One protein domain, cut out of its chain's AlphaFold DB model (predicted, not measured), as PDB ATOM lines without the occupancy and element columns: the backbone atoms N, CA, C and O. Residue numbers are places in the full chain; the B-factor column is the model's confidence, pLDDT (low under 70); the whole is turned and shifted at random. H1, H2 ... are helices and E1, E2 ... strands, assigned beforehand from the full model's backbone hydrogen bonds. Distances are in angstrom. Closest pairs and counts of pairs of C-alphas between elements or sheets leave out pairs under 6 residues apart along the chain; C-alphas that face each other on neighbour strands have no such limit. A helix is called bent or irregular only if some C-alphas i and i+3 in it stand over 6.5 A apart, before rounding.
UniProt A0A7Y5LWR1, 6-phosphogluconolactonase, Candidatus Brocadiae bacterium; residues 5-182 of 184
ATOM      1  N   VAL A   5     118.767  95.122 101.513       96.69
ATOM      2  CA  VAL A   5     117.435  95.035 102.130       96.69
ATOM      3  C   VAL A   5     116.897  96.442 102.370       96.69
ATOM      4  O   VAL A   5     117.531  97.256 103.037       96.69
ATOM      5  N   VAL A   6     115.709  96.719 101.837       97.00
ATOM      6  CA  VAL A   6     114.985  97.981 101.995       97.00
ATOM      7  C   VAL A   6     113.692  97.703 102.750       97.00
ATOM      8  O   VAL A   6     112.791  97.028 102.246       97.00
ATOM      9  N   ILE A   7     113.595  98.241 103.965       96.69
ATOM     10  CA  ILE A   7     112.387  98.132 104.781       96.69
ATOM     11  C   ILE A   7     111.388  99.196 104.331       96.69
ATOM     12  O   ILE A   7     111.689 100.390 104.353       96.69
ATOM     13  N   VAL A   8     110.188  98.759 103.966       95.44
ATOM     14  CA  VAL A   8     109.079  99.617 103.533       95.44
ATOM     15  C   VAL A   8     107.893  99.498 104.487       95.44
ATOM     16  O   VAL A   8     107.730  98.491 105.184       95.44
ATOM     17  N   GLY A   9     107.053 100.529 104.553       91.88
ATOM     18  CA  GLY A   9     105.772 100.454 105.254       91.88
ATOM     19  C   GLY A   9     104.859  99.418 104.606       91.88
ATOM     20  O   GLY A   9     104.399  98.496 105.280       91.88
ATOM     21  N   THR A  10     104.676  99.535 103.292       91.44
ATOM     22  CA  THR A  10     103.985  98.558 102.444       91.44
ATOM     23  C   THR A  10     104.745  98.345 101.131       91.44
ATOM     24  O   THR A  10     105.587  99.154 100.745       91.44
ATOM     25  N   ILE A  11     104.468  97.248 100.420       92.69
ATOM     26  CA  ILE A  11     105.207  96.896  99.194       92.69
ATOM     27  C   ILE A  11     104.986  97.912  98.060       92.69
ATOM     28  O   ILE A  11     105.858  98.087  97.213       92.69
ATOM     29  N   GLU A  12     103.870  98.636  98.057       94.25
ATOM     30  CA  GLU A  12     103.563  99.708  97.105       94.25
ATOM     31  C   GLU A  12     104.578 100.855  97.158       94.25
ATOM     32  O   GLU A  12     104.807 101.508  96.143       94.25
ATOM     33  N   GLU A  13     105.249 101.071  98.293       94.06
ATOM     34  CA  GLU A  13     106.319 102.071  98.408       94.06
ATOM     35  C   GLU A  13     107.517 101.748  97.494       94.06
ATOM     36  O   GLU A  13     108.279 102.643  97.123       94.06
ATOM     37  N   ALA A  14     107.649 100.494  97.037       95.50
ATOM     38  CA  ALA A  14     108.637 100.099  96.036       95.50
ATOM     39  C   ALA A  14     108.307 100.602  94.613       95.50
ATOM     40  O   ALA A  14     109.178 100.549  93.741       95.50
ATOM     41  N   ALA A  15     107.097 101.126  94.353       96.69
ATOM     42  CA  ALA A  15     106.663 101.576  93.024       96.69
ATOM     43  C   ALA A  15     107.637 102.582  92.406       96.69
ATOM     44  O   ALA A  15     108.091 102.391  91.280       96.69
ATOM     45  N   GLY A  16     108.054 103.590  93.174       96.69
ATOM     46  CA  GLY A  16     108.989 104.600  92.681       96.69
ATOM     47  C   GLY A  16     110.360 104.024  92.310       96.69
ATOM     48  O   GLY A  16     111.020 104.537  91.409       96.69
ATOM     49  N   TRP A  17     110.810 102.953  92.973       97.06
ATOM     50  CA  TRP A  17     112.047 102.263  92.593       97.06
ATOM     51  C   TRP A  17     111.875 101.510  91.269       97.06
ATOM     52  O   TRP A  17     112.729 101.625  90.388       97.06
ATOM     53  N   VAL A  18     110.747 100.815  91.096       96.94
ATOM     54  CA  VAL A  18     110.402 100.103  89.853       96.94
ATOM     55  C   VAL A  18     110.271 101.080  88.680       96.94
ATOM     56  O   VAL A  18     110.801 100.823  87.602       96.94
ATOM     57  N   GLU A  19     109.630 102.227  88.888       97.62
ATOM     58  CA  GLU A  19     109.457 103.269  87.870       97.62
ATOM     59  C   GLU A  19     110.787 103.888  87.445       97.62
ATOM     60  O   GLU A  19     111.070 103.989  86.250       97.62
ATOM     61  N   ARG A  20     111.662 104.222  88.405       97.44
ATOM     62  CA  ARG A  20     113.021 104.713  88.115       97.44
ATOM     63  C   ARG A  20     113.886 103.679  87.404       97.44
ATOM     64  O   ARG A  20     114.845 104.055  86.731       97.44
ATOM     65  N   ALA A  21     113.570 102.391  87.539       96.56
ATOM     66  CA  ALA A  21     114.279 101.360  86.805       96.56
ATOM     67  C   ALA A  21     114.001 101.410  85.291       96.56
ATOM     68  O   ALA A  21     114.816 100.876  84.540       96.56
ATOM     69  N   ALA A  22     112.905 102.058  84.870       96.88
ATOM     70  CA  ALA A  22     112.486 102.265  83.482       96.88
ATOM     71  C   ALA A  22     112.595 101.002  82.591       96.88
ATOM     72  O   ALA A  22     113.252 101.037  81.547       96.88
ATOM     73  N   PRO A  23     112.001  99.859  82.996       98.00
ATOM     74  CA  PRO A  23     112.146  98.608  82.259       98.00
ATOM     75  C   PRO A  23     111.365  98.637  80.942       98.00
ATOM     76  O   PRO A  23     110.216  99.074  80.912       98.00
ATOM     77  N   ARG A  24     111.937  98.080  79.870       98.19
ATOM     78  CA  ARG A  24     111.190  97.748  78.643       98.19
ATOM     79  C   ARG A  24     110.668  96.318  78.692       98.19
ATOM     80  O   ARG A  24     109.590  96.049  78.175       98.19
ATOM     81  N   VAL A  25     111.404  95.414  79.338       98.62
ATOM     82  CA  VAL A  25     110.976  94.045  79.652       98.62
ATOM     83  C   VAL A  25     110.851  93.898  81.164       98.62
ATOM     84  O   VAL A  25     111.856  93.879  81.881       98.62
ATOM     85  N   LEU A  26     109.612  93.791  81.637       98.69
ATOM     86  CA  LEU A  26     109.270  93.638  83.046       98.69
ATOM     87  C   LEU A  26     108.702  92.233  83.283       98.69
ATOM     88  O   LEU A  26     107.614  91.907  82.813       98.69
ATOM     89  N   VAL A  27     109.431  91.398  84.020       98.81
ATOM     90  CA  VAL A  27     108.946  90.072  84.429       98.81
ATOM     91  C   VAL A  27     108.447  90.150  85.860       98.81
ATOM     92  O   VAL A  27     109.134  90.700  86.717       98.81
ATOM     93  N   VAL A  28     107.245  89.642  86.118       98.62
ATOM     94  CA  VAL A  28     106.519  89.899  87.365       98.62
ATOM     95  C   VAL A  28     106.011  88.625  88.030       98.62
ATOM     96  O   VAL A  28     105.561  87.695  87.363       98.62
ATOM     97  N   ALA A  29     106.046  88.587  89.358       96.88
ATOM     98  CA  ALA A  29     105.488  87.491  90.142       96.88
ATOM     99  C   ALA A  29     103.952  87.556  90.211       96.88
ATOM    100  O   ALA A  29     103.358  88.640  90.224       96.88
ATOM    101  N   GLY A  30     103.309  86.392  90.315       91.81
ATOM    102  CA  GLY A  30     101.916  86.289  90.748       91.81
ATOM    103  C   GLY A  30     101.748  86.437  92.270       91.81
ATOM    104  O   GLY A  30     102.679  86.773  93.001       91.81
ATOM    105  N   GLY A  31     100.546  86.132  92.764       88.62
ATOM    106  CA  GLY A  31     100.214  86.169  94.195       88.62
ATOM    107  C   GLY A  31      99.628  87.503  94.658       88.62
ATOM    108  O   GLY A  31      99.630  88.479  93.924       88.62
ATOM    109  N   THR A  32      99.085  87.551  95.874       87.50
ATOM    110  CA  THR A  32      98.334  88.717  96.376       87.50
ATOM    111  C   THR A  32      99.219  89.886  96.798       87.50
ATOM    112  O   THR A  32      98.799  91.029  96.659       87.50
ATOM    113  N   THR A  33     100.430  89.612  97.286       87.69
ATOM    114  CA  THR A  33     101.393  90.628  97.736       87.69
ATOM    115  C   THR A  33     101.797  91.624  96.646       87.69
ATOM    116  O   THR A  33     101.783  92.818  96.929       87.69
ATOM    117  N   PRO A  34     102.152  91.208  95.416       92.56
ATOM    118  CA  PRO A  34     102.620  92.166  94.420       92.56
ATOM    119  C   PRO A  34     101.513  92.879  93.622       92.56
ATOM    120  O   PRO A  34     101.785  93.919  93.028       92.56
ATOM    121  N   LEU A  35     100.262  92.390  93.592       93.94
ATOM    122  CA  LEU A  35      99.206  93.042  92.788       93.94
ATOM    123  C   LEU A  35      98.930  94.501  93.192       93.94
ATOM    124  O   LEU A  35      98.725  95.317  92.294       93.94
ATOM    125  N   PRO A  36      98.904  94.873  94.488       94.12
ATOM    126  CA  PRO A  36      98.784  96.272  94.883       94.12
ATOM    127  C   PRO A  36      99.913  97.156  94.340       94.12
ATOM    128  O   PRO A  36      99.632  98.248  93.851       94.12
ATOM    129  N   LEU A  37     101.157  96.659  94.320       95.88
ATOM    130  CA  LEU A  37     102.283  97.360  93.697       95.88
ATOM    131  C   LEU A  37     102.012  97.595  92.209       95.88
ATOM    132  O   LEU A  37     102.146  98.721  91.746       95.88
ATOM    133  N   TYR A  38     101.570  96.575  91.468       96.44
ATOM    134  CA  TYR A  38     101.294  96.705  90.030       96.44
ATOM    135  C   TYR A  38     100.219  97.752  89.723       96.44
ATOM    136  O   TYR A  38     100.362  98.503  88.761       96.44
ATOM    137  N   ARG A  39      99.195  97.861  90.579       95.81
ATOM    138  CA  ARG A  39      98.151  98.896  90.474       95.81
ATOM    139  C   ARG A  39      98.673 100.307  90.742       95.81
ATOM    140  O   ARG A  39      98.094 101.270  90.242       95.81
ATOM    141  N   ALA A  40      99.724 100.435  91.550       95.38
ATOM    142  CA  ALA A  40     100.329 101.719  91.885       95.38
ATOM    143  C   ALA A  40     101.274 102.239  90.787       95.38
ATOM    144  O   ALA A  40     101.444 103.453  90.681       95.38
ATOM    145  N   LEU A  41     101.847 101.347  89.967       96.69
ATOM    146  CA  LEU A  41     102.842 101.698  88.950       96.69
ATOM    147  C   LEU A  41     102.304 102.659  87.881       96.69
ATOM    148  O   LEU A  41     101.188 102.525  87.374       96.69
ATOM    149  N   ARG A  42     103.158 103.597  87.476       95.62
ATOM    150  CA  ARG A  42     102.949 104.581  86.412       95.62
ATOM    151  C   ARG A  42     104.109 104.506  85.419       95.62
ATOM    152  O   ARG A  42     105.093 105.229  85.523       95.62
ATOM    153  N   LEU A  43     103.981 103.614  84.441       95.88
ATOM    154  CA  LEU A  43     104.980 103.391  83.391       95.88
ATOM    155  C   LEU A  43     104.435 103.789  82.007       95.88
ATOM    156  O   LEU A  43     103.215 103.823  81.816       95.88
ATOM    157  N   PRO A  44     105.305 104.059  81.014       95.56
ATOM    158  CA  PRO A  44     104.888 104.237  79.624       95.56
ATOM    159  C   PRO A  44     104.454 102.885  79.039       95.56
ATOM    160  O   PRO A  44     105.238 102.175  78.417       95.56
ATOM    161  N   TRP A  45     103.201 102.486  79.269       95.06
ATOM    162  CA  TRP A  45     102.688 101.147  78.935       95.06
ATOM    163  C   TRP A  45     102.856 100.747  77.458       95.06
ATOM    164  O   TRP A  45     103.042  99.567  77.156       95.06
ATOM    165  N   ASP A  46     102.906 101.730  76.557       93.44
ATOM    166  CA  ASP A  46     103.178 101.552  75.125       93.44
ATOM    167  C   ASP A  46     104.649 101.238  74.801       93.44
ATOM    168  O   ASP A  46     104.990 100.920  73.657       93.44
ATOM    169  N   GLU A  47     105.531 101.216  75.798       95.19
ATOM    170  CA  GLU A  47     106.959 100.895  75.677       95.19
ATOM    171  C   GLU A  47     107.381  99.692  76.529       95.19
ATOM    172  O   GLU A  47     108.420  99.088  76.257       95.19
ATOM    173  N   VAL A  48     106.545  99.284  77.489       97.56
ATOM    174  CA  VAL A  48     106.810  98.150  78.383       97.56
ATOM    175  C   VAL A  48     106.113  96.884  77.878       97.56
ATOM    176  O   VAL A  48     104.952  96.905  77.460       97.56
ATOM    177  N   ALA A  49     106.829  95.765  77.889       98.12
ATOM    178  CA  ALA A  49     106.296  94.421  77.729       98.12
ATOM    179  C   ALA A  49     106.369  93.699  79.078       98.12
ATOM    180  O   ALA A  49     107.429  93.655  79.706       98.12
ATOM    181  N   ILE A  50     105.236  93.156  79.519       98.50
ATOM    182  CA  ILE A  50     105.097  92.512  80.825       98.50
ATOM    183  C   ILE A  50     104.899  91.016  80.623       98.50
ATOM    184  O   ILE A  50     104.084  90.611  79.794       98.50
ATOM    185  N   TYR A  51     105.602  90.206  81.408       98.62
ATOM    186  CA  TYR A  51     105.487  88.750  81.390       98.62
ATOM    187  C   TYR A  51     105.347  88.218  82.821       98.62
ATOM    188  O   TYR A  51     106.016  88.735  83.718       98.62
ATOM    189  N   PRO A  52     104.525  87.188  83.076       98.31
ATOM    190  CA  PRO A  52     104.591  86.473  84.343       98.31
ATOM    191  C   PRO A  52     105.930  85.727  84.469       98.31
ATOM    192  O   PRO A  52     106.443  85.214  83.480       98.31
ATOM    193  N   GLY A  53     106.495  85.647  85.675       98.06
ATOM    194  CA  GLY A  53     107.662  84.803  85.971       98.06
ATOM    195  C   GLY A  53     107.302  83.323  86.133       98.06
ATOM    196  O   GLY A  53     108.140  82.442  85.962       98.06
ATOM    197  N   ASP A  54     106.044  83.032  86.431       98.00
ATOM    198  CA  ASP A  54     105.492  81.689  86.481       98.00
ATOM    199  C   ASP A  54     103.978  81.710  86.252       98.00
ATOM    200  O   ASP A  54     103.306  82.735  86.388       98.00
ATOM    201  N   GLU A  55     103.420  80.560  85.910       97.38
ATOM    202  CA  GLU A  55     102.002  80.390  85.640       97.38
ATOM    203  C   GLU A  55     101.525  79.012  86.101       97.38
ATOM    204  O   GLU A  55     102.245  78.016  86.042       97.38
ATOM    205  N   ARG A  56     100.282  78.951  86.562       96.25
ATOM    206  CA  ARG A  56      99.550  77.731  86.877       96.25
ATOM    207  C   ARG A  56      98.890  77.181  85.620       96.25
ATOM    208  O   ARG A  56      98.482  77.930  84.742       96.25
ATOM    209  N   ALA A  57      98.692  75.869  85.555       94.00
ATOM    210  CA  ALA A  57      98.036  75.229  84.414       94.00
ATOM    211  C   ALA A  57      96.636  75.800  84.093       94.00
ATOM    212  O   ALA A  57      96.176  75.677  82.963       94.00
ATOM    213  N   ASP A  58      95.974  76.435  85.066       94.31
ATOM    214  CA  ASP A  58      94.676  77.090  84.895       94.31
ATOM    215  C   ASP A  58      94.752  78.552  84.403       94.31
ATOM    216  O   ASP A  58      93.704  79.177  84.228       94.31
ATOM    217  N   GLY A  59      95.943  79.125  84.194       94.38
ATOM    218  CA  GLY A  59      96.149  80.493  83.698       94.38
ATOM    219  C   GLY A  59      95.817  81.608  84.700       94.38
ATOM    220  O   GLY A  59      95.482  82.728  84.299       94.38
ATOM    221  N   SER A  60      95.766  81.299  85.995       95.19
ATOM    222  CA  SER A  60      95.323  82.245  87.024       95.19
ATOM    223  C   SER A  60      96.289  83.406  87.268       95.19
ATOM    224  O   SER A  60      95.804  84.516  87.515       95.19
ATOM    225  N   ASN A  61      97.610  83.217  87.156       96.06
ATOM    226  CA  ASN A  61      98.567  84.309  87.364       96.06
ATOM    227  C   ASN A  61      98.405  85.371  86.273       96.06
ATOM    228  O   ASN A  61      98.254  86.549  86.589       96.06
ATOM    229  N   LEU A  62      98.346  84.973  85.005       96.56
ATOM    230  CA  LEU A  62      98.170  85.862  83.862       96.56
ATOM    231  C   LEU A  62      96.870  86.655  83.966       96.56
ATOM    232  O   LEU A  62      96.878  87.863  83.732       96.56
ATOM    233  N   ARG A  63      95.758  86.008  84.350       96.62
ATOM    234  CA  ARG A  63      94.481  86.706  84.580       96.62
ATOM    235  C   ARG A  63      94.598  87.749  85.690       96.62
ATOM    236  O   ARG A  63      94.166  88.884  85.498       96.62
ATOM    237  N   ALA A  64      95.188  87.385  86.828       97.00
ATOM    238  CA  ALA A  64      95.351  88.292  87.963       97.00
ATOM    239  C   ALA A  64      96.285  89.467  87.638       97.00
ATOM    240  O   ALA A  64      95.961  90.611  87.948       97.00
ATOM    241  N   ILE A  65      97.410  89.195  86.970       97.12
ATOM    242  CA  ILE A  65      98.388  90.196  86.533       97.12
ATOM    243  C   ILE A  65      97.739  91.159  85.535       97.12
ATOM    244  O   ILE A  65      97.791  92.367  85.750       97.12
ATOM    245  N   ARG A  66      97.050  90.655  84.501       96.75
ATOM    246  CA  ARG A  66      96.301  91.496  83.547       96.75
ATOM    247  C   ARG A  66      95.309  92.419  84.250       96.75
ATOM    248  O   ARG A  66      95.236  93.589  83.907       96.75
ATOM    249  N   GLY A  67      94.582  91.910  85.244       96.38
ATOM    250  CA  GLY A  67      93.617  92.699  86.015       96.38
ATOM    251  C   GLY A  67      94.229  93.684  87.021       96.38
ATOM    252  O   GLY A  67      93.498  94.493  87.589       96.38
ATOM    253  N   ALA A  68      95.533  93.608  87.292       96.19
ATOM    254  CA  ALA A  68      96.220  94.511  88.217       96.19
ATOM    255  C   ALA A  68      96.901  95.693  87.516       96.19
ATOM    256  O   ALA A  68      97.168  96.698  88.168       96.19
ATOM    257  N   PHE A  69      97.170  95.592  86.216       95.56
ATOM    258  CA  PHE A  69      97.780  96.665  85.437       95.56
ATOM    259  C   PHE A  69      96.739  97.557  84.740       95.56
ATOM    260  O   PHE A  69      95.574  97.192  84.589       95.56
ATOM    261  N   ASP A  70      97.175  98.745  84.303       92.56
ATOM    262  CA  ASP A  70      96.407  99.628  83.410       92.56
ATOM    263  C   ASP A  70      96.025  98.878  82.122       92.56
ATOM    264  O   ASP A  70      96.798  98.066  81.616       92.56
ATOM    265  N   ALA A  71      94.853  99.172  81.555       89.75
ATOM    266  CA  ALA A  71      94.348  98.499  80.355       89.75
ATOM    267  C   ALA A  71      95.261  98.644  79.119       89.75
ATOM    268  O   ALA A  71      95.169  97.840  78.193       89.75
ATOM    269  N   ARG A  72      96.145  99.651  79.094       91.94
ATOM    270  CA  ARG A  72      97.160  99.844  78.041       91.94
ATOM    271  C   ARG A  72      98.381  98.936  78.203       91.94
ATOM    272  O   ARG A  72      99.185  98.817  77.281       91.94
ATOM    273  N   ALA A  73      98.557  98.314  79.366       94.31
ATOM    274  CA  ALA A  73      99.709  97.480  79.654       94.31
ATOM    275  C   ALA A  73      99.711  96.205  78.801       94.31
ATOM    276  O   ALA A  73      98.741  95.447  78.743       94.31
ATOM    277  N   ARG A  74     100.847  95.929  78.156       96.25
ATOM    278  CA  ARG A  74     101.003  94.767  77.274       96.25
ATOM    279  C   ARG A  74     101.489  93.555  78.054       96.25
ATOM    280  O   ARG A  74     102.683  93.259  78.072       96.25
ATOM    281  N   VAL A  75     100.547  92.855  78.685       97.38
ATOM    282  CA  VAL A  75     100.809  91.607  79.415       97.38
ATOM    283  C   VAL A  75     100.726  90.398  78.477       97.38
ATOM    284  O   VAL A  75      99.654  90.039  77.969       97.38
ATOM    285  N   ARG A  76     101.876  89.761  78.268       97.56
ATOM    286  CA  ARG A  76     102.098  88.614  77.386       97.56
ATOM    287  C   ARG A  76     102.123  87.308  78.177       97.56
ATOM    288  O   ARG A  76     102.241  87.307  79.399       97.56
ATOM    289  N   GLU A  77     101.980  86.202  77.462       96.81
ATOM    290  CA  GLU A  77     102.102  84.862  78.034       96.81
ATOM    291  C   GLU A  77     103.573  84.508  78.275       96.81
ATOM    292  O   GLU A  77     104.468  85.056  77.630       96.81
ATOM    293  N   LEU A  78     103.821  83.604  79.223       97.62
ATOM    294  CA  LEU A  78     105.156  83.083  79.499       97.62
ATOM    295  C   LEU A  78     105.495  81.965  78.505       97.62
ATOM    296  O   LEU A  78     104.772  80.971  78.425       97.62
ATOM    297  N   GLY A  79     106.612  82.110  77.794       96.31
ATOM    298  CA  GLY A  79     107.099  81.154  76.798       96.31
ATOM    299  C   GLY A  79     108.626  81.120  76.723       96.31
ATOM    300  O   GLY A  79     109.306  81.950  77.327       96.31
ATOM    301  N   GLU A  80     109.183  80.147  75.999       94.50
ATOM    302  CA  GLU A  80     110.643  80.001  75.847       94.50
ATOM    303  C   GLU A  80     111.305  81.184  75.118       94.50
ATOM    304  O   GLU A  80     112.505  81.399  75.270       94.50
ATOM    305  N   ASP A  81     110.532  81.990  74.389       95.44
ATOM    306  CA  ASP A  81     110.951  83.231  73.733       95.44
ATOM    307  C   ASP A  81     111.034  84.439  74.688       95.44
ATOM    308  O   ASP A  81     111.255  85.565  74.236       95.44
ATOM    309  N   LEU A  82     110.874  84.227  76.003       98.31
ATOM    310  CA  LEU A  82     110.972  85.269  77.026       98.31
ATOM    311  C   LEU A  82     112.271  86.081  76.854       98.31
ATOM    312  O   LEU A  82     113.353  85.518  77.008       98.31
ATOM    313  N   PRO A  83     112.225  87.400  76.605       98.25
ATOM    314  CA  PRO A  83     113.441  88.200  76.484       98.25
ATOM    315  C   PRO A  83     114.241  88.273  77.797       98.25
ATOM    316  O   PRO A  83     113.755  87.909  78.870       98.25
ATOM    317  N   VAL A  84     115.476  88.777  77.741       98.62
ATOM    318  CA  VAL A  84     116.234  89.093  78.965       98.62
ATOM    319  C   VAL A  84     115.490  90.188  79.744       98.62
ATOM    320  O   VAL A  84     115.247  91.254  79.172       98.62
ATOM    321  N   PRO A  85     115.132  89.972  81.026       98.81
ATOM    322  CA  PRO A  85     114.428  90.982  81.808       98.81
ATOM    323  C   PRO A  85     115.304  92.216  82.043       98.81
ATOM    324  O   PRO A  85     116.432  92.097  82.529       98.81
ATOM    325  N   ASP A  86     114.770  93.409  81.778       98.88
ATOM    326  CA  ASP A  86     115.369  94.641  82.302       98.88
ATOM    327  C   ASP A  86     115.151  94.724  83.814       98.88
ATOM    328  O   ASP A  86     116.042  95.128  84.563       98.88
ATOM    329  N   LEU A  87     113.971  94.286  84.260       98.81
ATOM    330  CA  LEU A  87     113.629  94.138  85.661       98.81
ATOM    331  C   LEU A  87     112.835  92.850  85.886       98.81
ATOM    332  O   LEU A  87     111.840  92.589  85.210       98.81
ATOM    333  N   LEU A  88     113.279  92.070  86.867       98.88
ATOM    334  CA  LEU A  88     112.620  90.866  87.347       98.88
ATOM    335  C   LEU A  88     112.096  91.100  88.770       98.88
ATOM    336  O   LEU A  88     112.876  91.342  89.690       98.88
ATOM    337  N   LEU A  89     110.779  91.024  88.945       98.62
ATOM    338  CA  LEU A  89     110.110  91.081  90.241       98.62
ATOM    339  C   LEU A  89     109.776  89.665  90.702       98.62
ATOM    340  O   LEU A  89     109.049  88.936  90.025       98.62
ATOM    341  N   LEU A  90     110.288  89.296  91.868       98.56
ATOM    342  CA  LEU A  90     110.110  87.984  92.478       98.56
ATOM    343  C   LEU A  90     109.399  88.097  93.824       98.56
ATOM    344  O   LEU A  90     109.450  89.125  94.493       98.56
ATOM    345  N   GLY A  91     108.760  87.007  94.235       97.44
ATOM    346  CA  GLY A  91     108.321  86.798  95.612       97.44
ATOM    347  C   GLY A  91     109.150  85.716  96.299       97.44
ATOM    348  O   GLY A  91     109.987  85.064  95.667       97.44
ATOM    349  N   MET A  92     108.869  85.494  97.583       97.44
ATOM    350  CA  MET A  92     109.438  84.395  98.366       97.44
ATOM    351  C   MET A  92     108.330  83.589  99.057       97.44
ATOM    352  O   MET A  92     107.472  84.145  99.757       97.44
ATOM    353  N   GLY A  93     108.345  82.270  98.875       96.88
ATOM    354  CA  GLY A  93     107.512  81.307  99.595       96.88
ATOM    355  C   GLY A  93     107.877  81.177 101.077       96.88
ATOM    356  O   GLY A  93     108.956  81.577 101.499       96.88
ATOM    357  N   GLU A  94     106.977  80.621 101.893       97.44
ATOM    358  CA  GLU A  94     107.297  80.284 103.301       97.44
ATOM    359  C   GLU A  94     108.247  79.070 103.411       97.44
ATOM    360  O   GLU A  94     108.864  78.855 104.448       97.44
ATOM    361  N   ASP A  95     108.411  78.322 102.321       97.62
ATOM    362  CA  ASP A  95     109.352  77.216 102.092       97.62
ATOM    363  C   ASP A  95     110.661  77.663 101.397       97.62
ATOM    364  O   ASP A  95     111.523  76.834 101.127       97.62
ATOM    365  N   GLY A  96     110.809  78.957 101.088       97.88
ATOM    366  CA  GLY A  96     111.988  79.514 100.422       97.88
ATOM    367  C   GLY A  96     111.950  79.455  98.894       97.88
ATOM    368  O   GLY A  96     112.931  79.849  98.261       97.88
ATOM    369  N   HIS A  97     110.846  79.009  98.279       98.25
ATOM    370  CA  HIS A  97     110.719  79.034  96.818       98.25
ATOM    371  C   HIS A  97     110.670  80.467  96.268       98.25
ATOM    372  O   HIS A  97     110.269  81.412  96.953       98.25
ATOM    373  N   THR A  98     111.011  80.618  94.991       98.38
ATOM    374  CA  THR A  98     110.735  81.825  94.200       98.38
ATOM    375  C   THR A  98     110.262  81.430  92.805       98.38
ATOM    376  O   THR A  98     110.592  80.337  92.345       98.38
ATOM    377  N   ALA A  99     109.465  82.275  92.141       97.69
ATOM    378  CA  ALA A  99     108.668  81.858  90.979       97.69
ATOM    379  C   ALA A  99     107.949  80.526  91.302       97.69
ATOM    380  O   ALA A  99     107.356  80.407  92.372       97.69
ATOM    381  N   SER A 100     108.069  79.506  90.453       97.62
ATOM    382  CA  SER A 100     107.676  78.129  90.777       97.62
ATOM    383  C   SER A 100     108.891  77.187  90.879       97.62
ATOM    384  O   SER A 100     108.815  76.004  90.543       97.62
ATOM    385  N   LEU A 101     110.029  77.709  91.354       98.19
ATOM    386  CA  LEU A 101     111.239  76.953  91.678       98.19
ATOM    387  C   LEU A 101     111.207  76.538  93.154       98.19
ATOM    388  O   LEU A 101     111.607  77.300  94.032       98.19
ATOM    389  N   PHE A 102     110.702  75.333  93.418       97.94
ATOM    390  CA  PHE A 102     110.543  74.783  94.770       97.94
ATOM    391  C   PHE A 102     111.800  74.051  95.255       97.94
ATOM    392  O   PHE A 102     112.504  73.483  94.410       97.94
ATOM    393  N   PRO A 103     112.059  73.997  96.578       98.31
ATOM    394  CA  PRO A 103     113.175  73.240  97.142       98.31
ATOM    395  C   PRO A 103     113.247  71.807  96.597       98.31
ATOM    396  O   PRO A 103     112.246  71.088  96.572       98.31
ATOM    397  N   GLY A 104     114.424  71.400  96.121       96.81
ATOM    398  CA  GLY A 104     114.676  70.071  95.554       96.81
ATOM    399  C   GLY A 104     114.021  69.787  94.195       96.81
ATOM    400  O   GLY A 104     114.120  68.664  93.700       96.81
ATOM    401  N   SER A 105     113.347  70.759  93.569       95.94
ATOM    402  CA  SER A 105     112.696  70.533  92.274       95.94
ATOM    403  C   SER A 105     113.713  70.402  91.123       95.94
ATOM    404  O   SER A 105     114.705  71.133  91.093       95.94
ATOM    405  N   PRO A 106     113.459  69.545  90.110       95.62
ATOM    406  CA  PRO A 106     114.360  69.391  88.962       95.62
ATOM    407  C   PRO A 106     114.594  70.684  88.166       95.62
ATOM    408  O   PRO A 106     115.640  70.842  87.544       95.62
ATOM    409  N   ALA A 107     113.641  71.625  88.201       96.94
ATOM    410  CA  ALA A 107     113.737  72.906  87.501       96.94
ATOM    411  C   ALA A 107     114.902  73.785  88.000       96.94
ATOM    412  O   ALA A 107     115.385  74.636  87.256       96.94
ATOM    413  N   LEU A 108     115.389  73.555  89.225       97.69
ATOM    414  CA  LEU A 108     116.568  74.232  89.776       97.69
ATOM    415  C   LEU A 108     117.873  73.843  89.070       97.69
ATOM    416  O   LEU A 108     118.843  74.589  89.141       97.69
ATOM    417  N   GLY A 109     117.906  72.689  88.400       97.12
ATOM    418  CA  GLY A 109     119.066  72.214  87.644       97.12
ATOM    419  C   GLY A 109     119.082  72.645  86.176       97.12
ATOM    420  O   GLY A 109     119.969  72.222  85.440       97.12
ATOM    421  N   GLU A 110     118.105  73.431  85.717       97.88
ATOM    422  CA  GLU A 110     118.026  73.861  84.319       97.88
ATOM    423  C   GLU A 110     119.049  74.964  84.011       97.88
ATOM    424  O   GLU A 110     119.102  75.992  84.689       97.88
ATOM    425  N   THR A 111     119.842  74.755  82.961       97.44
ATOM    426  CA  THR A 111     120.977  75.616  82.585       97.44
ATOM    427  C   THR A 111     120.897  76.148  81.157       97.44
ATOM    428  O   THR A 111     121.731  76.965  80.772       97.44
ATOM    429  N   VAL A 112     119.909  75.713  80.371       97.25
ATOM    430  CA  VAL A 112     119.771  76.065  78.952       97.25
ATOM    431  C   VAL A 112     118.438  76.747  78.691       97.25
ATOM    432  O   VAL A 112     118.391  77.852  78.151       97.25
ATOM    433  N   ARG A 113     117.332  76.098  79.062       98.31
ATOM    434  CA  ARG A 113     115.995  76.631  78.796       98.31
ATOM    435  C   ARG A 113     115.696  77.792  79.724       98.31
ATOM    436  O   ARG A 113     116.060  77.783  80.895       98.31
ATOM    437  N   ARG A 114     114.976  78.779  79.200       98.31
ATOM    438  CA  ARG A 114     114.540  79.967  79.949       98.31
ATOM    439  C   ARG A 114     113.282  79.699  80.764       98.31
ATOM    440  O   ARG A 114     113.090  80.272  81.832       98.31
ATOM    441  N   VAL A 115     112.427  78.832  80.234       98.56
ATOM    442  CA  VAL A 115     111.121  78.493  80.787       98.56
ATOM    443  C   VAL A 115     110.938  76.990  80.687       98.56
ATOM    444  O   VAL A 115     111.257  76.392  79.665       98.56
ATOM    445  N   VAL A 116     110.417  76.371  81.742       98.06
ATOM    446  CA  VAL A 116     110.120  74.934  81.767       98.06
ATOM    447  C   VAL A 116     108.765  74.669  82.402       98.06
ATOM    448  O   VAL A 116     108.265  75.456  83.210       98.06
ATOM    449  N   ARG A 117     108.177  73.519  82.068       96.31
ATOM    450  CA  ARG A 117     107.047  72.962  82.811       96.31
ATOM    451  C   ARG A 117     107.568  72.154  84.002       96.31
ATOM    452  O   ARG A 117     108.351  71.226  83.821       96.31
ATOM    453  N   ALA A 118     107.086  72.471  85.196       89.81
ATOM    454  CA  ALA A 118     107.340  71.757  86.440       89.81
ATOM    455  C   ALA A 118     105.991  71.358  87.062       89.81
ATOM    456  O   ALA A 118     105.354  72.137  87.765       89.81
ATOM    457  N   GLY A 119     105.509  70.153  86.745       90.12
ATOM    458  CA  GLY A 119     104.192  69.689  87.193       90.12
ATOM    459  C   GLY A 119     103.042  70.539  86.632       90.12
ATOM    460  O   GLY A 119     102.900  70.682  85.413       90.12
ATOM    461  N   ASP A 120     102.222  71.107  87.519       93.19
ATOM    462  CA  ASP A 120     101.094  71.998  87.202       93.19
ATOM    463  C   ASP A 120     101.509  73.475  87.037       93.19
ATOM    464  O   ASP A 120     100.651  74.364  86.995       93.19
ATOM    465  N   ARG A 121     102.818  73.742  86.948       96.38
ATOM    466  CA  ARG A 121     103.396  75.076  86.770       96.38
ATOM    467  C   ARG A 121     104.231  75.178  85.502       96.38
ATOM    468  O   ARG A 121     104.951  74.249  85.149       96.38
ATOM    469  N   THR A 122     104.188  76.336  84.865       97.81
ATOM    470  CA  THR A 122     105.199  76.809  83.912       97.81
ATOM    471  C   THR A 122     106.012  77.885  84.626       97.81
ATOM    472  O   THR A 122     105.418  78.759  85.242       97.81
ATOM    473  N   THR A 123     107.340  77.835  84.598       98.56
ATOM    474  CA  THR A 123     108.190  78.733  85.401       98.56
ATOM    475  C   THR A 123     109.410  79.187  84.629       98.56
ATOM    476  O   THR A 123     109.959  78.414  83.841       98.56
ATOM    477  N   ILE A 124     109.876  80.406  84.903       98.75
ATOM    478  CA  ILE A 124     111.251  80.785  84.588       98.75
ATOM    479  C   ILE A 124     112.240  79.887  85.335       98.75
ATOM    480  O   ILE A 124     111.936  79.346  86.403       98.75
ATOM    481  N   THR A 125     113.429  79.755  84.766       98.69
ATOM    482  CA  THR A 125     114.518  78.920  85.275       98.69
ATOM    483  C   THR A 125     115.612  79.780  85.918       98.69
ATOM    484  O   THR A 125     115.599  81.012  85.780       98.69
ATOM    485  N   PRO A 126     116.607  79.167  86.588       98.75
ATOM    486  CA  PRO A 126     117.775  79.890  87.089       98.75
ATOM    487  C   PRO A 126     118.505  80.715  86.018       98.75
ATOM    488  O   PRO A 126     119.067  81.758  86.348       98.75
ATOM    489  N   VAL A 127     118.438  80.310  84.742       98.62
ATOM    490  CA  VAL A 127     118.996  81.059  83.599       98.62
ATOM    491  C   VAL A 127     118.440  82.485  83.550       98.62
ATOM    492  O   VAL A 127     119.197  83.451  83.502       98.62
ATOM    493  N   VAL A 128     117.117  82.643  83.644       98.81
ATOM    494  CA  VAL A 128     116.466  83.963  83.575       98.81
ATOM    495  C   VAL A 128     116.826  84.825  84.784       98.81
ATOM    496  O   VAL A 128     117.066  86.024  84.639       98.81
ATOM    497  N   ILE A 129     116.893  84.223  85.977       98.75
ATOM    498  CA  ILE A 129     117.271  84.936  87.207       98.75
ATOM    499  C   ILE A 129     118.730  85.406  87.118       98.75
ATOM    500  O   ILE A 129     119.039  86.542  87.482       98.75
ATOM    501  N   ALA A 130     119.632  84.578  86.591       98.44
ATOM    502  CA  ALA A 130     121.036  84.935  86.410       98.44
ATOM    503  C   ALA A 130     121.225  86.092  85.410       98.44
ATOM    504  O   ALA A 130     122.017  86.994  85.670       98.44
ATOM    505  N   GLU A 131     120.465  86.114  84.314       98.50
ATOM    506  CA  GLU A 131     120.598  87.114  83.246       98.50
ATOM    507  C   GLU A 131     119.874  88.443  83.497       98.50
ATOM    508  O   GLU A 131     120.203  89.445  82.860       98.50
ATOM    509  N   ALA A 132     118.874  88.477  84.386       98.75
ATOM    510  CA  ALA A 132     118.069  89.674  84.628       98.75
ATOM    511  C   ALA A 132     118.947  90.903  84.942       98.75
ATOM    512  O   ALA A 132     119.804  90.864  85.827       98.75
ATOM    513  N   LYS A 133     118.740  92.037  84.272       98.50
ATOM    514  CA  LYS A 133     119.600  93.217  84.496       98.50
ATOM    515  C   LYS A 133     119.442  93.767  85.913       98.50
ATOM    516  O   LYS A 133     120.427  94.146  86.543       98.50
ATOM    517  N   ARG A 134     118.212  93.762  86.432       98.44
ATOM    518  CA  ARG A 134     117.871  94.104  87.818       98.44
ATOM    519  C   ARG A 134     116.881  93.096  88.383       98.44
ATOM    520  O   ARG A 134     116.036  92.579  87.655       98.44
ATOM    521  N   ILE A 135     116.973  92.856  89.687       98.69
ATOM    522  CA  ILE A 135     116.050  91.997  90.430       98.69
ATOM    523  C   ILE A 135     115.525  92.790  91.621       98.69
ATOM    524  O   ILE A 135     116.317  93.410  92.333       98.69
ATOM    525  N   ALA A 136     114.218  92.726  91.854       98.25
ATOM    526  CA  ALA A 136     113.630  93.079  93.135       98.25
ATOM    527  C   ALA A 136     112.838  91.900  93.698       98.25
ATOM    528  O   ALA A 136     112.093  91.238  92.974       98.25
ATOM    529  N   VAL A 137     112.999  91.643  94.994       98.31
ATOM    530  CA  VAL A 137     112.272  90.591  95.709       98.31
ATOM    531  C   VAL A 137     111.314  91.239  96.696       98.31
ATOM    532  O   VAL A 137     111.720  92.076  97.495       98.31
ATOM    533  N   LEU A 138     110.039  90.872  96.620       98.12
ATOM    534  CA  LEU A 138     108.958  91.465  97.398       98.12
ATOM    535  C   LEU A 138     108.532  90.484  98.493       98.12
ATOM    536  O   LEU A 138     108.024  89.396  98.203       98.12
ATOM    537  N   VAL A 139     108.730  90.861  99.755       97.31
ATOM    538  CA  VAL A 139     108.443  90.006 100.912       97.31
ATOM    539  C   VAL A 139     107.554  90.754 101.899       97.31
ATOM    540  O   VAL A 139     107.940  91.774 102.458       97.31
ATOM    541  N   SER A 140     106.348  90.234 102.122       96.25
ATOM    542  CA  SER A 140     105.355  90.870 102.988       96.25
ATOM    543  C   SER A 140     104.722  89.876 103.953       96.25
ATOM    544  O   SER A 140     104.393  88.745 103.579       96.25
ATOM    545  N   GLY A 141     104.529  90.329 105.190       96.06
ATOM    546  CA  GLY A 141     103.851  89.613 106.258       96.06
ATOM    547  C   GLY A 141     104.793  88.824 107.167       96.06
ATOM    548  O   GLY A 141     105.705  88.130 106.722       96.06
ATOM    549  N   ALA A 142     104.498  88.853 108.469       96.81
ATOM    550  CA  ALA A 142     105.324  88.245 109.514       96.81
ATOM    551  C   ALA A 142     105.592  86.740 109.324       96.81
ATOM    552  O   ALA A 142     106.661  86.260 109.689       96.81
ATOM    553  N   ARG A 143     104.672  85.992 108.692       96.81
ATOM    554  CA  ARG A 143     104.870  84.556 108.401       96.81
ATOM    555  C   ARG A 143     106.086  84.280 107.514       96.81
ATOM    556  O   ARG A 143     106.644  83.193 107.562       96.81
ATOM    557  N   LYS A 144     106.517  85.267 106.723       96.94
ATOM    558  CA  LYS A 144     107.713  85.166 105.881       96.94
ATOM    559  C   LYS A 144     109.011  85.312 106.672       96.94
ATOM    560  O   LYS A 144     110.042  84.883 106.173       96.94
ATOM    561  N   GLY A 145     108.967  85.882 107.877       97.06
ATOM    562  CA  GLY A 145     110.140  86.265 108.665       97.06
ATOM    563  C   GLY A 145     111.159  85.138 108.881       97.06
ATOM    564  O   GLY A 145     112.306  85.287 108.457       97.06
ATOM    565  N   PRO A 146     110.761  83.979 109.442       97.31
ATOM    566  CA  PRO A 146     111.694  82.881 109.686       97.31
ATOM    567  C   PRO A 146     112.397  82.388 108.416       97.31
ATOM    568  O   PRO A 146     113.604  82.153 108.426       97.31
ATOM    569  N   MET A 147     111.665  82.269 107.304       98.12
ATOM    570  CA  MET A 147     112.246  81.836 106.032       98.12
ATOM    571  C   MET A 147     113.108  82.926 105.388       98.12
ATOM    572  O   MET A 147     114.169  82.628 104.851       98.12
ATOM    573  N   LEU A 148     112.701  84.193 105.493       98.12
ATOM    574  CA  LEU A 148     113.471  85.330 104.994       98.12
ATOM    575  C   LEU A 148     114.847  85.384 105.663       98.12
ATOM    576  O   LEU A 148     115.855  85.503 104.971       98.12
ATOM    577  N   ARG A 149     114.897  85.216 106.990       97.06
ATOM    578  CA  ARG A 149     116.154  85.146 107.743       97.06
ATOM    579  C   ARG A 149     117.073  84.058 107.189       97.06
ATOM    580  O   ARG A 149     118.243  84.321 106.931       97.06
ATOM    581  N   ARG A 150     116.537  82.855 106.973       97.25
ATOM    582  CA  ARG A 150     117.299  81.726 106.420       97.25
ATOM    583  C   ARG A 150     117.832  82.026 105.028       97.25
ATOM    584  O   ARG A 150     119.021  81.883 104.790       97.25
ATOM    585  N   VAL A 151     116.984  82.508 104.122       97.75
ATOM    586  CA  VAL A 151     117.399  82.850 102.756       97.75
ATOM    587  C   VAL A 151     118.530  83.883 102.756       97.75
ATOM    588  O   VAL A 151     119.487  83.720 102.002       97.75
ATOM    589  N   LEU A 152     118.457  84.910 103.609       96.38
ATOM    590  CA  LEU A 152     119.444  85.993 103.650       96.38
ATOM    591  C   LEU A 152     120.750  85.639 104.381       96.38
ATOM    592  O   LEU A 152     121.782  86.236 104.064       96.38
ATOM    593  N   HIS A 153     120.722  84.721 105.353       94.56
ATOM    594  CA  HIS A 153     121.849  84.492 106.269       94.56
ATOM    595  C   HIS A 153     122.412  83.066 106.286       94.56
ATOM    596  O   HIS A 153     123.577  82.903 106.658       94.56
ATOM    597  N   ASP A 154     121.641  82.045 105.902       95.81
ATOM    598  CA  ASP A 154     122.169  80.681 105.792       95.81
ATOM    599  C   ASP A 154     123.197  80.618 104.638       95.81
ATOM    600  O   ASP A 154     123.119  81.403 103.683       95.81
ATOM    601  N   PRO A 155     124.169  79.684 104.680       96.00
ATOM    602  CA  PRO A 155     125.082  79.460 103.564       96.00
ATOM    603  C   PRO A 155     124.337  79.249 102.232       96.00
ATOM    604  O   PRO A 155     123.246  78.670 102.238       96.00
ATOM    605  N   PRO A 156     124.903  79.679 101.088       95.56
ATOM    606  CA  PRO A 156     124.270  79.480  99.789       95.56
ATOM    607  C   PRO A 156     124.036  77.999  99.468       95.56
ATOM    608  O   PRO A 156     124.980  77.242  99.246       95.56
ATOM    609  N   ASP A 157     122.767  77.624  99.387       97.19
ATOM    610  CA  ASP A 157     122.255  76.344  98.916       97.19
ATOM    611  C   ASP A 157     120.926  76.591  98.174       97.19
ATOM    612  O   ASP A 157     119.842  76.404  98.732       97.19
ATOM    613  N   PRO A 158     120.973  77.030  96.902       96.75
ATOM    614  CA  PRO A 158     119.768  77.314  96.124       96.75
ATOM    615  C   PRO A 158     118.946  76.058  95.794       96.75
ATOM    616  O   PRO A 158     117.834  76.187  95.286       96.75
ATOM    617  N   VAL A 159     119.458  74.852  96.080       97.56
ATOM    618  CA  VAL A 159     118.665  73.621  95.984       97.56
ATOM    619  C   VAL A 159     117.669  73.545  97.140       97.56
ATOM    620  O   VAL A 159     116.514  73.172  96.925       97.56
ATOM    621  N   LEU A 160     118.085  73.936  98.348       98.00
ATOM    622  CA  LEU A 160     117.231  73.982  99.540       98.00
ATOM    623  C   LEU A 160     116.504  75.319  99.723       98.00
ATOM    624  O   LEU A 160     115.390  75.338 100.244       98.00
ATOM    625  N   LEU A 161     117.111  76.425  99.294       98.44
ATOM    626  CA  LEU A 161     116.606  77.790  99.433       98.44
ATOM    627  C   LEU A 161     116.595  78.507  98.069       98.44
ATOM    628  O   LEU A 161     117.399  79.411  97.842       98.44
ATOM    629  N   PRO A 162     115.686  78.154  97.139       98.69
ATOM    630  CA  PRO A 162     115.666  78.700  95.776       98.69
ATOM    631  C   PRO A 162     115.670  80.225  95.666       98.69
ATOM    632  O   PRO A 162     116.263  80.778  94.741       98.69
ATOM    633  N   ALA A 163     115.050  80.934  96.609       98.50
ATOM    634  CA  ALA A 163     115.074  82.394  96.638       98.50
ATOM    635  C   ALA A 163     116.499  82.977  96.781       98.50
ATOM    636  O   ALA A 163     116.716  84.138  96.433       98.50
ATOM    637  N   GLN A 164     117.496  82.176  97.182       98.44
ATOM    638  CA  GLN A 164     118.902  82.584  97.169       98.44
ATOM    639  C   GLN A 164     119.460  82.826  95.755       98.44
ATOM    640  O   GLN A 164     120.446  83.547  95.594       98.44
ATOM    641  N   LEU A 165     118.803  82.323  94.704       98.44
ATOM    642  CA  LEU A 165     119.129  82.686  93.318       98.44
ATOM    643  C   LEU A 165     119.007  84.205  93.076       98.44
ATOM    644  O   LEU A 165     119.629  84.743  92.162       98.44
ATOM    645  N   ALA A 166     118.242  84.908  93.917       98.19
ATOM    646  CA  ALA A 166     117.976  86.338  93.831       98.19
ATOM    647  C   ALA A 166     118.761  87.196  94.848       98.19
ATOM    648  O   ALA A 166     118.462  88.383  94.983       98.19
ATOM    649  N   LEU A 167     119.780  86.666  95.548       97.50
ATOM    650  CA  LEU A 167     120.517  87.423  96.587       97.50
ATOM    651  C   LEU A 167     121.172  88.717  96.082       97.50
ATOM    652  O   LEU A 167     121.364  89.639  96.864       97.50
ATOM    653  N   ARG A 168     121.496  88.809  94.785       96.94
ATOM    654  CA  ARG A 168     122.045  90.035  94.171       96.94
ATOM    655  C   ARG A 168     121.008  91.138  93.921       96.94
ATOM    656  O   ARG A 168     121.366  92.184  93.388       96.94
ATOM    657  N   GLY A 169     119.728  90.861  94.163       97.12
ATOM    658  CA  GLY A 169     118.636  91.812  93.985       97.12
ATOM    659  C   GLY A 169     118.443  92.731  95.187       97.12
ATOM    660  O   GLY A 169     119.024  92.517  96.252       97.12
ATOM    661  N   THR A 170     117.573  93.721  95.013       98.00
ATOM    662  CA  THR A 170     117.078  94.572  96.100       98.00
ATOM    663  C   THR A 170     115.856  93.910  96.742       98.00
ATOM    664  O   THR A 170     114.872  93.602  96.065       98.00
ATOM    665  N   TRP A 171     115.897  93.672  98.048       97.88
ATOM    666  CA  TRP A 171     114.835  93.013  98.805       97.88
ATOM    667  C   TRP A 171     113.952  94.058  99.476       97.88
ATOM    668  O   TRP A 171     114.366  94.700 100.437       97.88
ATOM    669  N   PHE A 172     112.726  94.221  98.985       97.81
ATOM    670  CA  PHE A 172     111.712  95.064  99.607       97.81
ATOM    671  C   PHE A 172     110.928  94.240 100.619       97.81
ATOM    672  O   PHE A 172     110.195  93.314 100.257       97.81
ATOM    673  N   VAL A 173     111.105  94.581 101.890       97.62
ATOM    674  CA  VAL A 173     110.555  93.838 103.020       97.62
ATOM    675  C   VAL A 173     109.622  94.757 103.793       97.62
ATOM    676  O   VAL A 173     110.027  95.839 104.217       97.62
ATOM    677  N   ASP A 174     108.366  94.353 103.978       96.12
ATOM    678  CA  ASP A 174     107.463  95.133 104.825       96.12
ATOM    679  C   ASP A 174     107.864  95.058 106.310       96.12
ATOM    680  O   ASP A 174     108.596  94.165 106.747       96.12
ATOM    681  N   ARG A 175     107.369  95.996 107.123       95.31
ATOM    682  CA  ARG A 175     107.712  96.056 108.558       95.31
ATOM    683  C   ARG A 175     107.415  94.756 109.308       95.31
ATOM    684  O   ARG A 175     108.150  94.407 110.228       95.31
ATOM    685  N   ALA A 176     106.347  94.050 108.936       95.75
ATOM    686  CA  ALA A 176     105.940  92.819 109.605       95.75
ATOM    687  C   ALA A 176     106.927  91.673 109.331       95.75
ATOM    688  O   ALA A 176     107.323  90.968 110.260       95.75
ATOM    689  N   ALA A 177     107.345  91.496 108.078       96.19
ATOM    690  CA  ALA A 177     108.356  90.522 107.690       96.19
ATOM    691  C   ALA A 177     109.736  90.893 108.252       96.19
ATOM    692  O   ALA A 177     110.441  90.008 108.738       96.19
ATOM    693  N   ALA A 178     110.099  92.181 108.252       95.81
ATOM    694  CA  ALA A 178     111.376  92.660 108.782       95.81
ATOM    695  C   ALA A 178     111.506  92.384 110.289       95.81
ATOM    696  O   ALA A 178     112.481  91.779 110.731       95.81
ATOM    697  N   ALA A 179     110.476  92.729 111.069       95.44
ATOM    698  CA  ALA A 179     110.451  92.465 112.508       95.44
ATOM    699  C   ALA A 179     110.543  90.963 112.830       95.44
ATOM    700  O   ALA A 179     111.238  90.572 113.760       95.44
ATOM    701  N   ALA A 180     109.873  90.112 112.045       95.12
ATOM    702  CA  ALA A 180     109.853  88.664 112.261       95.12
ATOM    703  C   ALA A 180     111.088  87.915 111.721       95.12
ATOM    704  O   ALA A 180     111.220  86.716 111.964       95.12
ATOM    705  N   SER A 181     111.956  88.574 110.950       91.50
ATOM    706  CA  SER A 181     113.194  87.987 110.404       91.50
ATOM    707  C   SER A 181     114.457  88.447 111.127       91.50
ATOM    708  O   SER A 181     115.521  87.874 110.892       91.50
ATOM    709  N   GLU A 182     114.347  89.445 112.010       87.50
ATOM    710  CA  GLU A 182     115.489  90.094 112.673       87.50
ATOM    711  C   GLU A 182     116.482  90.718 111.670       87.50
ATOM    712  O   GLU A 182     117.676  90.789 111.936       87.50
TER     713      GLU A 182
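AT A GLANCE: This is residues 5 to 182 of the 184 residues of the protein "6-phosphogluconolactonase" of Candidatus Brocadiae bacterium (UniProt A0A7Y5LWR1). A strongly twisted sheet of six parallel strands forms the core of three layers, with H6 and H8 on one face and H1 and H3 on the other; past the end of E3, which runs on into E4, sits a small antiparallel sheet. The printed part has 178 residues with eight named helices and nine named strands, in the order E1 H1 E2 H2 E3 E4 H3 E5 H4 E6 E7 H5 E8 H6 H7 E9 H8. The large sheet runs E1, E9, E8, E5, E2, E3, the small one E4, E7, E6; the class is mixed, helices and strands. The whole is compact, with a radius of gyration of the C-alphas of 15.0 A and spans of 41 by 37 by 28 A.

HOW THE PARTS SIT: Start at edge strand E1, residues 5 to 8, parallel to E9, residues 170 to 174; N 6 and O 171 are 2.8 A apart. H1, residues 11 to 20, is on this sheet; its closest C-alphas to E9 are Ile 11 and Asp 174, 6.3 A. E2, residues 25 to 28, is parallel to E3, residues 49 to 52 (N 28 and O 51, 2.8 A), and to E5, residues 87 to 91 (N 89 and O 27, 2.8 A). H2, residues 35 to 40, touches H1 at a steep tilt of 53 degrees, closest at the C-alphas of Glu 12 and Leu 37, 4.3 A. E2, H2 and E3 form a strand-helix-strand unit, parallel neighbours joined through a helix, with a right-handed crossover. E4, residues 54 to 56, is antiparallel to E7, residues 121 to 124 (N 55 and O 122, 2.8 A). H3, residues 60 to 68, touches H2 at a shallow tilt of 21 degrees, closest at the C-alphas of Arg 39 and Ala 68, 5.3 A. H4, residues 106 to 109, only grazes the small sheet. E6, residues 115 to 118, forms a hairpin with E7 (N 118 and O 121, 2.8 A). H5, residues 126 to 131, touches H7, residues 162 to 166, closest at the C-alphas of Ile 129 and Leu 165, 6.8 A; both only graze the large sheet. E8, residues 134 to 139, is parallel to E5 (N 138 and O 90, 2.8 A) and E9 (N 172 and O 137, 2.8 A). H6, residues 142 to 153, only just touches H7, with 3 pairs of C-alphas within 8 A, from residues 151 to 152 alone; the closest are Val 151 and Gln 164, 5.8 A. E8, H6, H7 and E9 form the second such unit, also right-handed. H8, residues 175 to 181, lies over E9 at a height over the sheet of 8.3 A and touches H6 at a steep tilt of 54 degrees, closest at the C-alphas of Gly 145 and Ser 181, 3.9 A. Every O i to N i+4 pair is within hydrogen-bond range in H2, H3, H5 and H8, against 3 of 6 in H1, 6 of 8 in H6 and 0 of 1 in H7, where 2 of 2 O i to N i+3 pairs are; H4 is too short for such a pair.

IN THESE COORDINATES: Find C-alpha 5 at (117.435, 95.035, 102.130), where E1 begins. The longer elements from first to last C-alpha are H6, 17.3 A, E8, 16.6 A, H1, 15.6 A, E5, 13.5 A, E9, 13.0 A, and H3, 12.4 A. H1 is irregular, but only just, with C-alphas 13 and 16 6.8 A apart; H6 is irregular, with C-alphas 143 and 146 7.1 A apart. H8 ends at C-alpha 181, (113.194, 87.987, 110.404).

THE WHOLE: The two C-alphas farthest apart, of Arg 72 and Pro 155, are 43.0 A apart. The long links are residues 69 to 86, between H3 and E5, and 92 to 105, between E5 and H4; residues 74 to 75 pair in parallel with 49 to 50 of E3. The printed part has no cut, its mean pLDDT is 96.5, and no printed residue is under 70.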